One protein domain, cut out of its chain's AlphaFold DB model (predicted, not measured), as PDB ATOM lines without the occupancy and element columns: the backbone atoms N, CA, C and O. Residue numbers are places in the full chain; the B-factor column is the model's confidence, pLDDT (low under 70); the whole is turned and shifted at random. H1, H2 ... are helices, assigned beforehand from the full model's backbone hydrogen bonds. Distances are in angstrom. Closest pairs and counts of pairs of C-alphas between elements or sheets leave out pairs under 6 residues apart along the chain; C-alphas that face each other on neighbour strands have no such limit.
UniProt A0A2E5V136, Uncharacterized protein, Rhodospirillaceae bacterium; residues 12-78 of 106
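This is residues 12 to 78 of the 106 residues of an uncharacterized protein of Rhodospirillaceae bacterium (UniProt A0A2E5V136). One long helix, H3, makes the longest axis of a flat model, and the short helix H1 packs steeply on a part of it, residues 50 to 58. From H1 a long loop, residues 18 to 38, swings away from H3 and folds back to H2, a single short turn that lies off H3 near the end where H3 begins. The printed part has 67 residues with three named helices, in the order H1, H2, H3 along the chain, and no named strand; the class is all helix. The whole is only just extended, close to loose, with a radius of gyration of the C-alphas of 16.4 A, and its C-alphas span 50 by 27 by 14 A.

Begin with H3, residues 47 to 71, and look at its residues 50 to 58, with which alone it touches H1, residues 12 to 17. The closest C-alphas of the two helices are those of Ala 17 and Val 54, 5.3 A apart, and 8 pairs of C-alphas lie within 8 A. Their lines stand at a steep tilt of 55 degrees, and they run opposite ways. Centre to centre they are 11.2 A apart. Move on to H2, residues 39 to 42, which touches no helix: it is apart from H1 and apart from H3. In H1 and H3 you will find every backbone O i to N i+4 pair within hydrogen-bond range. H2, with four residues, is too short for such a pair, and its one O i to N i+3 pair is not within range.

Find C-alpha 47 at (11.240, 113.646, -79.208); from there H3 runs 36.0 A, from Ile 47 to C-alpha 71 at (-20.808, 112.189, -95.592). Go back to Ser 12, whose C-alpha stands at (-5.546, 108.464, -75.389), and H1 takes you 8.6 A to Ala 17. H2, from Lys 39 to Gln 42, measures 4.9 A from first to last C-alpha.

Look for the two C-alphas farthest apart at His 40 and Gly 73, with 50.6 A between them, while those of Ser 12 and Arg 78, the first and last printed, are 21.8 A apart. The printed part runs from residue 12 to residue 78 and has no cut. The link from H1 to H2 is long, with 21 residues, and the link from H2 to H3 is tight, with 4. Read the B-factor column for the model's confidence: the mean pLDDT of the printed part is 82.0, and residues 22 to 33, within the long link, are under 70.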
ATOM      1  N   SER A  12      -5.920 109.867 -75.187       84.81
ATOM      2  CA  SER A  12      -5.546 108.464 -75.389       84.81
ATOM      3  C   SER A  12      -4.952 108.194 -76.771       84.81
ATOM      4  O   SER A  12      -3.979 107.454 -76.885       84.81
ATOM      5  N   SER A  13      -5.478 108.828 -77.825       84.75
ATOM      6  CA  SER A  13      -4.942 108.668 -79.182       84.75
ATOM      7  C   SER A  13      -3.543 109.273 -79.327       84.75
ATOM      8  O   SER A  13      -2.692 108.713 -80.018       84.75
ATOM      9  N   LEU A  14      -3.273 110.394 -78.654       87.56
ATOM     10  CA  LEU A  14      -1.961 111.042 -78.644       87.56
ATOM     11  C   LEU A  14      -0.952 110.201 -77.858       87.56
ATOM     12  O   LEU A  14       0.158 109.967 -78.329       87.56
ATOM     13  N   VAL A  15      -1.363 109.681 -76.704       86.25
ATOM     14  CA  VAL A  15      -0.545 108.802 -75.859       86.25
ATOM     15  C   VAL A  15      -0.227 107.483 -76.582       86.25
ATOM     16  O   VAL A  15       0.916 107.024 -76.553       86.25
ATOM     17  N   PHE A  16      -1.174 106.933 -77.348       84.94
ATOM     18  CA  PHE A  16      -0.926 105.794 -78.237       84.94
ATOM     19  C   PHE A  16       0.073 106.131 -79.356       84.94
ATOM     20  O   PHE A  16       1.011 105.372 -79.608       84.94
ATOM     21  N   ALA A  17      -0.053 107.302 -79.989       88.00
ATOM     22  CA  ALA A  17       0.887 107.753 -81.018       88.00
ATOM     23  C   ALA A  17       2.317 107.951 -80.480       88.00
ATOM     24  O   ALA A  17       3.276 107.692 -81.209       88.00
ATOM     25  N   LEU A  18       2.468 108.323 -79.202       87.12
ATOM     26  CA  LEU A  18       3.753 108.370 -78.489       87.12
ATOM     27  C   LEU A  18       4.336 106.974 -78.176       87.12
ATOM     28  O   LEU A  18       5.510 106.855 -77.796       87.12
ATOM     29  N   GLY A  19       3.544 105.915 -78.362       79.94
ATOM     30  CA  GLY A  19       3.943 104.521 -78.173       79.94
ATOM     31  C   GLY A  19       3.447 103.885 -76.877       79.94
ATOM     32  O   GLY A  19       4.016 102.884 -76.451       79.94
ATOM     33  N   PHE A  20       2.418 104.440 -76.235       77.44
ATOM     34  CA  PHE A  20       1.760 103.761 -75.123       77.44
ATOM     35  C   PHE A  20       0.950 102.571 -75.640       77.44
ATOM     36  O   PHE A  20      -0.017 102.738 -76.381       77.44
ATOM     37  N   PHE A  21       1.328 101.373 -75.220       73.50
ATOM     38  CA  PHE A  21       0.529 100.167 -75.374       73.50
ATOM     39  C   PHE A  21      -0.092  99.837 -74.016       73.50
ATOM     40  O   PHE A  21       0.555  99.973 -72.976       73.50
ATOM     41  N   GLN A  22      -1.364  99.449 -74.018       63.62
ATOM     42  CA  GLN A  22      -2.098  99.136 -72.798       63.62
ATOM     43  C   GLN A  22      -1.546  97.837 -72.192       63.62
ATOM     44  O   GLN A  22      -1.904  96.740 -72.613       63.62
ATOM     45  N   ALA A  23      -0.636  97.963 -71.227       57.25
ATOM     46  CA  ALA A  23      -0.134  96.846 -70.439       57.25
ATOM     47  C   ALA A  23      -1.074  96.617 -69.246       57.25
ATOM     48  O   ALA A  23      -1.369  97.543 -68.497       57.25
ATOM     49  N   VAL A  24      -1.534  95.378 -69.061       56.78
ATOM     50  CA  VAL A  24      -2.495  94.968 -68.013       56.78
ATOM     51  C   VAL A  24      -1.896  95.060 -66.590       56.78
ATOM     52  O   VAL A  24      -2.595  94.866 -65.606       56.78
ATOM     53  N   GLN A  25      -0.614  95.415 -66.460       54.69
ATOM     54  CA  GLN A  25       0.130  95.506 -65.200       54.69
ATOM     55  C   GLN A  25       0.781  96.897 -65.046       54.69
ATOM     56  O   GLN A  25       1.987  97.049 -65.223       54.69
ATOM     57  N   CYS A  26      -0.005  97.933 -64.725       60.53
ATOM     58  CA  CYS A  26       0.520  99.228 -64.240       60.53
ATOM     59  C   CYS A  26       0.333  99.289 -62.719       60.53
ATOM     60  O   CYS A  26      -0.522 100.012 -62.220       60.53
ATOM     61  N   GLU A  27       1.088  98.482 -61.973       61.84
ATOM     62  CA  GLU A  27       0.981  98.486 -60.508       61.84
ATOM     63  C   GLU A  27       2.089  99.292 -59.814       61.84
ATOM     64  O   GLU A  27       1.823  99.831 -58.744       61.84
ATOM     65  N   LYS A  28       3.309  99.423 -60.374       54.66
ATOM     66  CA  LYS A  28       4.416 100.148 -59.689       54.66
ATOM     67  C   LYS A  28       5.407 100.895 -60.584       54.66
ATOM     68  O   LYS A  28       5.796 102.004 -60.248       54.66
ATOM     69  N   THR A  29       5.781 100.333 -61.729       55.97
ATOM     70  CA  THR A  29       6.658 100.999 -62.701       55.97
ATOM     71  C   THR A  29       6.045 100.760 -64.059       55.97
ATOM     72  O   THR A  29       6.138  99.656 -64.596       55.97
ATOM     73  N   CYS A  30       5.345 101.752 -64.601       61.19
ATOM     74  CA  CYS A  30       4.834 101.598 -65.947       61.19
ATOM     75  C   CYS A  30       6.061 101.509 -66.881       61.19
ATOM     76  O   CYS A  30       6.884 102.418 -66.960       61.19
ATOM     77  N   LEU A  31       6.223 100.348 -67.533       57.50
ATOM     78  CA  LEU A  31       7.355  99.983 -68.409       57.50
ATOM     79  C   LEU A  31       7.452 100.857 -69.673       57.50
ATOM     80  O   LEU A  31       8.276 100.627 -70.556       57.50
ATOM     81  N   ASN A  32       6.570 101.840 -69.788       65.06
ATOM     82  CA  ASN A  32       6.443 102.733 -70.912       65.06
ATOM     83  C   ASN A  32       7.157 104.057 -70.624       65.06
ATOM     84  O   ASN A  32       7.160 104.627 -69.540       65.06
ATOM     85  N   THR A  33       7.756 104.567 -71.683       62.84
ATOM     86  CA  THR A  33       8.685 105.694 -71.697       62.84
ATOM     87  C   THR A  33       8.056 107.045 -71.309       62.84
ATOM     88  O   THR A  33       8.773 108.018 -71.116       62.84
ATOM     89  N   ILE A  34       6.721 107.143 -71.270       74.44
ATOM     90  CA  ILE A  34       5.979 108.420 -71.228       74.44
ATOM     91  C   ILE A  34       5.598 108.827 -69.796       74.44
ATOM     92  O   ILE A  34       5.526 110.016 -69.509       74.44
ATOM     93  N   ILE A  35       5.346 107.861 -68.908       72.81
ATOM     94  CA  ILE A  35       4.810 108.088 -67.549       72.81
ATOM     95  C   ILE A  35       5.683 107.443 -66.459       72.81
ATOM     96  O   ILE A  35       5.207 107.144 -65.370       72.81
ATOM     97  N   THR A  36       6.950 107.177 -66.776       73.81
ATOM     98  CA  THR A  36       7.905 106.536 -65.867       73.81
ATOM     99  C   THR A  36       8.838 107.562 -65.240       73.81
ATOM    100  O   THR A  36       9.349 108.440 -65.937       73.81
ATOM    101  N   ASP A  37       9.104 107.420 -63.944       78.69
ATOM    102  CA  ASP A  37      10.127 108.196 -63.234       78.69
ATOM    103  C   ASP A  37      11.548 107.642 -63.464       78.69
ATOM    104  O   ASP A  37      12.546 108.274 -63.109       78.69
ATOM    105  N   ASP A  38      11.671 106.464 -64.088       79.44
ATOM    106  CA  ASP A  38      12.959 105.842 -64.381       79.44
ATOM    107  C   ASP A  38      13.626 106.481 -65.612       79.44
ATOM    108  O   ASP A  38      13.212 106.296 -66.764       79.44
ATOM    109  N   LYS A  39      14.737 107.192 -65.377       81.31
ATOM    110  CA  LYS A  39      15.546 107.838 -66.424       81.31
ATOM    111  C   LYS A  39      16.068 106.859 -67.476       81.31
ATOM    112  O   LYS A  39      16.325 107.280 -68.603       81.31
ATOM    113  N   HIS A  40      16.261 105.580 -67.149       78.81
ATOM    114  CA  HIS A  40      16.681 104.575 -68.123       78.81
ATOM    115  C   HIS A  40      15.565 104.295 -69.135       78.81
ATOM    116  O   HIS A  40      15.822 104.239 -70.339       78.81
ATOM    117  N   LEU A  41      14.324 104.178 -68.661       74.50
ATOM    118  CA  LEU A  41      13.156 103.950 -69.508       74.50
ATOM    119  C   LEU A  41      12.777 105.201 -70.313       74.50
ATOM    120  O   LEU A  41      12.322 105.055 -71.446       74.50
ATOM    121  N   GLN A  42      13.032 106.412 -69.801       78.69
ATOM    122  CA  GLN A  42      12.815 107.673 -70.530       78.69
ATOM    123  C   GLN A  42      13.715 107.839 -71.770       78.69
ATOM    124  O   GLN A  42      13.325 108.518 -72.720       78.69
ATOM    125  N   LYS A  43      14.884 107.177 -71.829       77.44
ATOM    126  CA  LYS A  43      15.807 107.247 -72.988       77.44
ATOM    127  C   LYS A  43      15.191 106.749 -74.299       77.44
ATOM    128  O   LYS A  43      15.659 107.125 -75.368       77.44
ATOM    129  N   GLY A  44      14.137 105.933 -74.239       75.38
ATOM    130  CA  GLY A  44      13.389 105.500 -75.425       75.38
ATOM    131  C   GLY A  44      12.471 106.579 -76.028       75.38
ATOM    132  O   GLY A  44      11.754 106.303 -76.994       75.38
ATOM    133  N   LEU A  45      12.414 107.790 -75.455       81.75
ATOM    134  CA  LEU A  45      11.562 108.891 -75.916       81.75
ATOM    135  C   LEU A  45      12.357 109.774 -76.879       81.75
ATOM    136  O   LEU A  45      12.816 110.849 -76.509       81.75
ATOM    137  N   ASN A  46      12.516 109.337 -78.129       86.88
ATOM    138  CA  ASN A  46      13.022 110.240 -79.161       86.88
ATOM    139  C   ASN A  46      11.946 111.291 -79.482       86.88
ATOM    140  O   ASN A  46      10.902 110.960 -80.045       86.88
ATOM    141  N   ILE A  47      12.195 112.540 -79.080       86.38
ATOM    142  CA  ILE A  47      11.240 113.646 -79.208       86.38
ATOM    143  C   ILE A  47      10.939 113.939 -80.679       86.38
ATOM    144  O   ILE A  47       9.771 114.114 -81.017       86.38
ATOM    145  N   GLU A  48      11.949 113.955 -81.552       89.69
ATOM    146  CA  GLU A  48      11.759 114.329 -82.959       89.69
ATOM    147  C   GLU A  48      10.897 113.306 -83.707       89.69
ATOM    148  O   GLU A  48       9.884 113.670 -84.308       89.69
ATOM    149  N   ASP A  49      11.223 112.017 -83.575       88.12
ATOM    150  CA  ASP A  49      10.452 110.926 -84.191       88.12
ATOM    151  C   ASP A  49       9.012 110.874 -83.655       88.12
ATOM    152  O   ASP A  49       8.026 110.835 -84.403       88.12
ATOM    153  N   LYS A  50       8.852 110.927 -82.328       88.00
ATOM    154  CA  LYS A  50       7.530 110.799 -81.706       88.00
ATOM    155  C   LYS A  50       6.651 112.023 -81.953       88.00
ATOM    156  O   LYS A  50       5.437 111.864 -82.104       88.00
ATOM    157  N   ALA A  51       7.228 113.220 -82.056       91.25
ATOM    158  CA  ALA A  51       6.489 114.418 -82.446       91.25
ATOM    159  C   ALA A  51       5.921 114.289 -83.867       91.25
ATOM    160  O   ALA A  51       4.761 114.647 -84.101       91.25
ATOM    161  N   GLU A  52       6.683 113.721 -84.808       94.19
ATOM    162  CA  GLU A  52       6.192 113.473 -86.165       94.19
ATOM    163  C   GLU A  52       5.032 112.465 -86.178       94.19
ATOM    164  O   GLU A  52       4.007 112.698 -86.833       94.19
ATOM    165  N   ARG A  53       5.127 111.394 -85.382       90.94
ATOM    166  CA  ARG A  53       4.041 110.412 -85.219       90.94
ATOM    167  C   ARG A  53       2.766 111.041 -84.662       90.94
ATOM    168  O   ARG A  53       1.682 110.803 -85.199       90.94
ATOM    169  N   VAL A  54       2.882 111.875 -83.629       92.94
ATOM    170  CA  VAL A  54       1.744 112.605 -83.049       92.94
ATOM    171  C   VAL A  54       1.135 113.572 -84.069       92.94
ATOM    172  O   VAL A  54      -0.086 113.596 -84.245       92.94
ATOM    173  N   LYS A  55       1.967 114.318 -84.805       94.69
ATOM    174  CA  LYS A  55       1.520 115.222 -85.876       94.69
ATOM    175  C   LYS A  55       0.760 114.469 -86.966       94.69
ATOM    176  O   LYS A  55      -0.289 114.937 -87.412       94.69
ATOM    177  N   LYS A  56       1.265 113.310 -87.395       94.69
ATOM    178  CA  LYS A  56       0.599 112.455 -88.385       94.69
ATOM    179  C   LYS A  56      -0.742 111.948 -87.860       94.69
ATOM    180  O   LYS A  56      -1.733 112.070 -88.569       94.69
ATOM    181  N   ASN A  57      -0.788 111.471 -86.617       94.50
ATOM    182  CA  ASN A  57      -2.024 111.024 -85.977       94.50
ATOM    183  C   ASN A  57      -3.091 112.131 -85.951       94.50
ATOM    184  O   ASN A  57      -4.215 111.920 -86.398       94.50
ATOM    185  N   MET A  58      -2.726 113.343 -85.523       94.88
ATOM    186  CA  MET A  58      -3.662 114.472 -85.479       94.88
ATOM    187  C   MET A  58      -4.177 114.862 -86.873       94.88
ATOM    188  O   MET A  58      -5.359 115.161 -87.040       94.88
ATOM    189  N   LYS A  59      -3.307 114.822 -87.893       95.00
ATOM    190  CA  LYS A  59      -3.712 115.045 -89.291       95.00
ATOM    191  C   LYS A  59      -4.694 113.980 -89.780       95.00
ATOM    192  O   LYS A  59      -5.668 114.331 -90.439       95.00
ATOM    193  N   THR A  60      -4.452 112.710 -89.456       94.69
ATOM    194  CA  THR A  60      -5.345 111.603 -89.822       94.69
ATOM    195  C   THR A  60      -6.711 111.759 -89.163       94.69
ATOM    196  O   THR A  60      -7.708 111.784 -89.875       94.69
ATOM    197  N   ILE A  61      -6.756 111.975 -87.844       93.38
ATOM    198  CA  ILE A  61      -8.013 112.167 -87.101       93.38
ATOM    199  C   ILE A  61      -8.812 113.330 -87.690       93.38
ATOM    200  O   ILE A  61     -10.013 113.207 -87.921       93.38
ATOM    201  N   ARG A  62      -8.152 114.459 -87.978       92.50
ATOM    202  CA  ARG A  62      -8.812 115.608 -88.605       92.50
ATOM    203  C   ARG A  62      -9.438 115.233 -89.948       92.50
ATOM    204  O   ARG A  62     -10.611 115.523 -90.162       92.50
ATOM    205  N   LYS A  63      -8.678 114.566 -90.819       94.12
ATOM    206  CA  LYS A  63      -9.155 114.139 -92.138       94.12
ATOM    207  C   LYS A  63     -10.339 113.172 -92.033       94.12
ATOM    208  O   LYS A  63     -11.294 113.301 -92.786       94.12
ATOM    209  N   GLU A  64     -10.294 112.213 -91.112       93.56
ATOM    210  CA  GLU A  64     -11.387 111.255 -90.899       93.56
ATOM    211  C   GLU A  64     -12.663 111.949 -90.416       93.56
ATOM    212  O   GLU A  64     -13.746 111.685 -90.935       93.56
ATOM    213  N   VAL A  65     -12.539 112.888 -89.478       92.50
ATOM    214  CA  VAL A  65     -13.672 113.691 -88.999       92.50
ATOM    215  C   VAL A  65     -14.254 114.562 -90.118       92.50
ATOM    216  O   VAL A  65     -15.474 114.672 -90.223       92.50
ATOM    217  N   GLU A  66     -13.410 115.143 -90.975       92.50
ATOM    218  CA  GLU A  66     -13.849 115.887 -92.165       92.50
ATOM    219  C   GLU A  66     -14.617 114.977 -93.138       92.50
ATOM    220  O   GLU A  66     -15.717 115.328 -93.555       92.50
ATOM    221  N   ILE A  67     -14.111 113.773 -93.431       94.75
ATOM    222  CA  ILE A  67     -14.800 112.785 -94.284       94.75
ATOM    223  C   ILE A  67     -16.171 112.406 -93.707       94.75
ATOM    224  O   ILE A  67     -17.152 112.322 -94.451       94.75
ATOM    225  N   ILE A  68     -16.262 112.201 -92.391       91.56
ATOM    226  CA  ILE A  68     -17.538 111.921 -91.719       91.56
ATOM    227  C   ILE A  68     -18.491 113.112 -91.880       91.56
ATOM    228  O   ILE A  68     -19.650 112.912 -92.229       91.56
ATOM    229  N   GLY A  69     -18.009 114.343 -91.680       91.56
ATOM    230  CA  GLY A  69     -18.796 115.562 -91.890       91.56
ATOM    231  C   GLY A  69     -19.353 115.663 -93.312       91.56
ATOM    232  O   GLY A  69     -20.568 115.771 -93.490       91.56
ATOM    233  N   TYR A  70     -18.496 115.509 -94.321       92.62
ATOM    234  CA  TYR A  70     -18.916 115.543 -95.724       92.62
ATOM    235  C   TYR A  70     -19.930 114.447 -96.066       92.62
ATOM    236  O   TYR A  70     -20.822 114.669 -96.880       92.62
ATOM    237  N   SER A  71     -19.849 113.288 -95.407       91.81
ATOM    238  CA  SER A  71     -20.808 112.189 -95.592       91.81
ATOM    239  C   SER A  71     -22.218 112.541 -95.095       91.81
ATOM    240  O   SER A  71     -23.197 112.004 -95.606       91.81
ATOM    241  N   PHE A  72     -22.340 113.462 -94.133       89.88
ATOM    242  CA  PHE A  72     -23.618 114.027 -93.683       89.88
ATOM    243  C   PHE A  72     -24.046 115.274 -94.476       89.88
ATOM    244  O   PHE A  72     -25.079 115.862 -94.166       89.88
ATOM    245  N   GLY A  73     -23.271 115.688 -95.484       91.06
ATOM    246  CA  GLY A  73     -23.551 116.875 -96.293       91.06
ATOM    247  C   GLY A  73     -23.234 118.201 -95.599       91.06
ATOM    248  O   GLY A  73     -23.724 119.239 -96.034       91.06
ATOM    249  N   VAL A  74     -22.433 118.189 -94.527       91.12
ATOM    250  CA  VAL A  74     -21.962 119.418 -93.872       91.12
ATOM    251  C   VAL A  74     -20.550 119.779 -94.330       91.12
ATOM    252  O   VAL A  74     -19.709 118.900 -94.506       91.12
ATOM    253  N   GLU A  75     -20.278 121.077 -94.484       89.00
ATOM    254  CA  GLU A  75     -18.954 121.584 -94.893       89.00
ATOM    255  C   GLU A  75     -17.892 121.408 -93.801       89.00
ATOM    256  O   GLU A  75     -16.714 121.204 -94.081       89.00
ATOM    257  N   GLU A  76     -18.307 121.446 -92.535       88.12
ATOM    258  CA  GLU A  76     -17.425 121.263 -91.389       88.12
ATOM    259  C   GLU A  76     -18.127 120.497 -90.266       88.12
ATOM    260  O   GLU A  76     -19.319 120.663 -90.001       88.12
ATOM    261  N   ALA A  77     -17.362 119.678 -89.534       86.81
ATOM    262  CA  ALA A  77     -17.890 118.819 -88.472       86.81
ATOM    263  C   ALA A  77     -18.615 119.587 -87.346       86.81
ATOM    264  O   ALA A  77     -19.449 119.010 -86.643       86.81
ATOM    265  N   ARG A  78     -18.334 120.888 -87.183       86.69
ATOM    266  CA  ARG A  78     -18.985 121.774 -86.198       86.69
ATOM    267  C   ARG A  78     -20.454 122.034 -86.506       86.69
ATOM    268  O   ARG A  78     -21.218 122.320 -85.592       86.69
TER     269      ARG A  78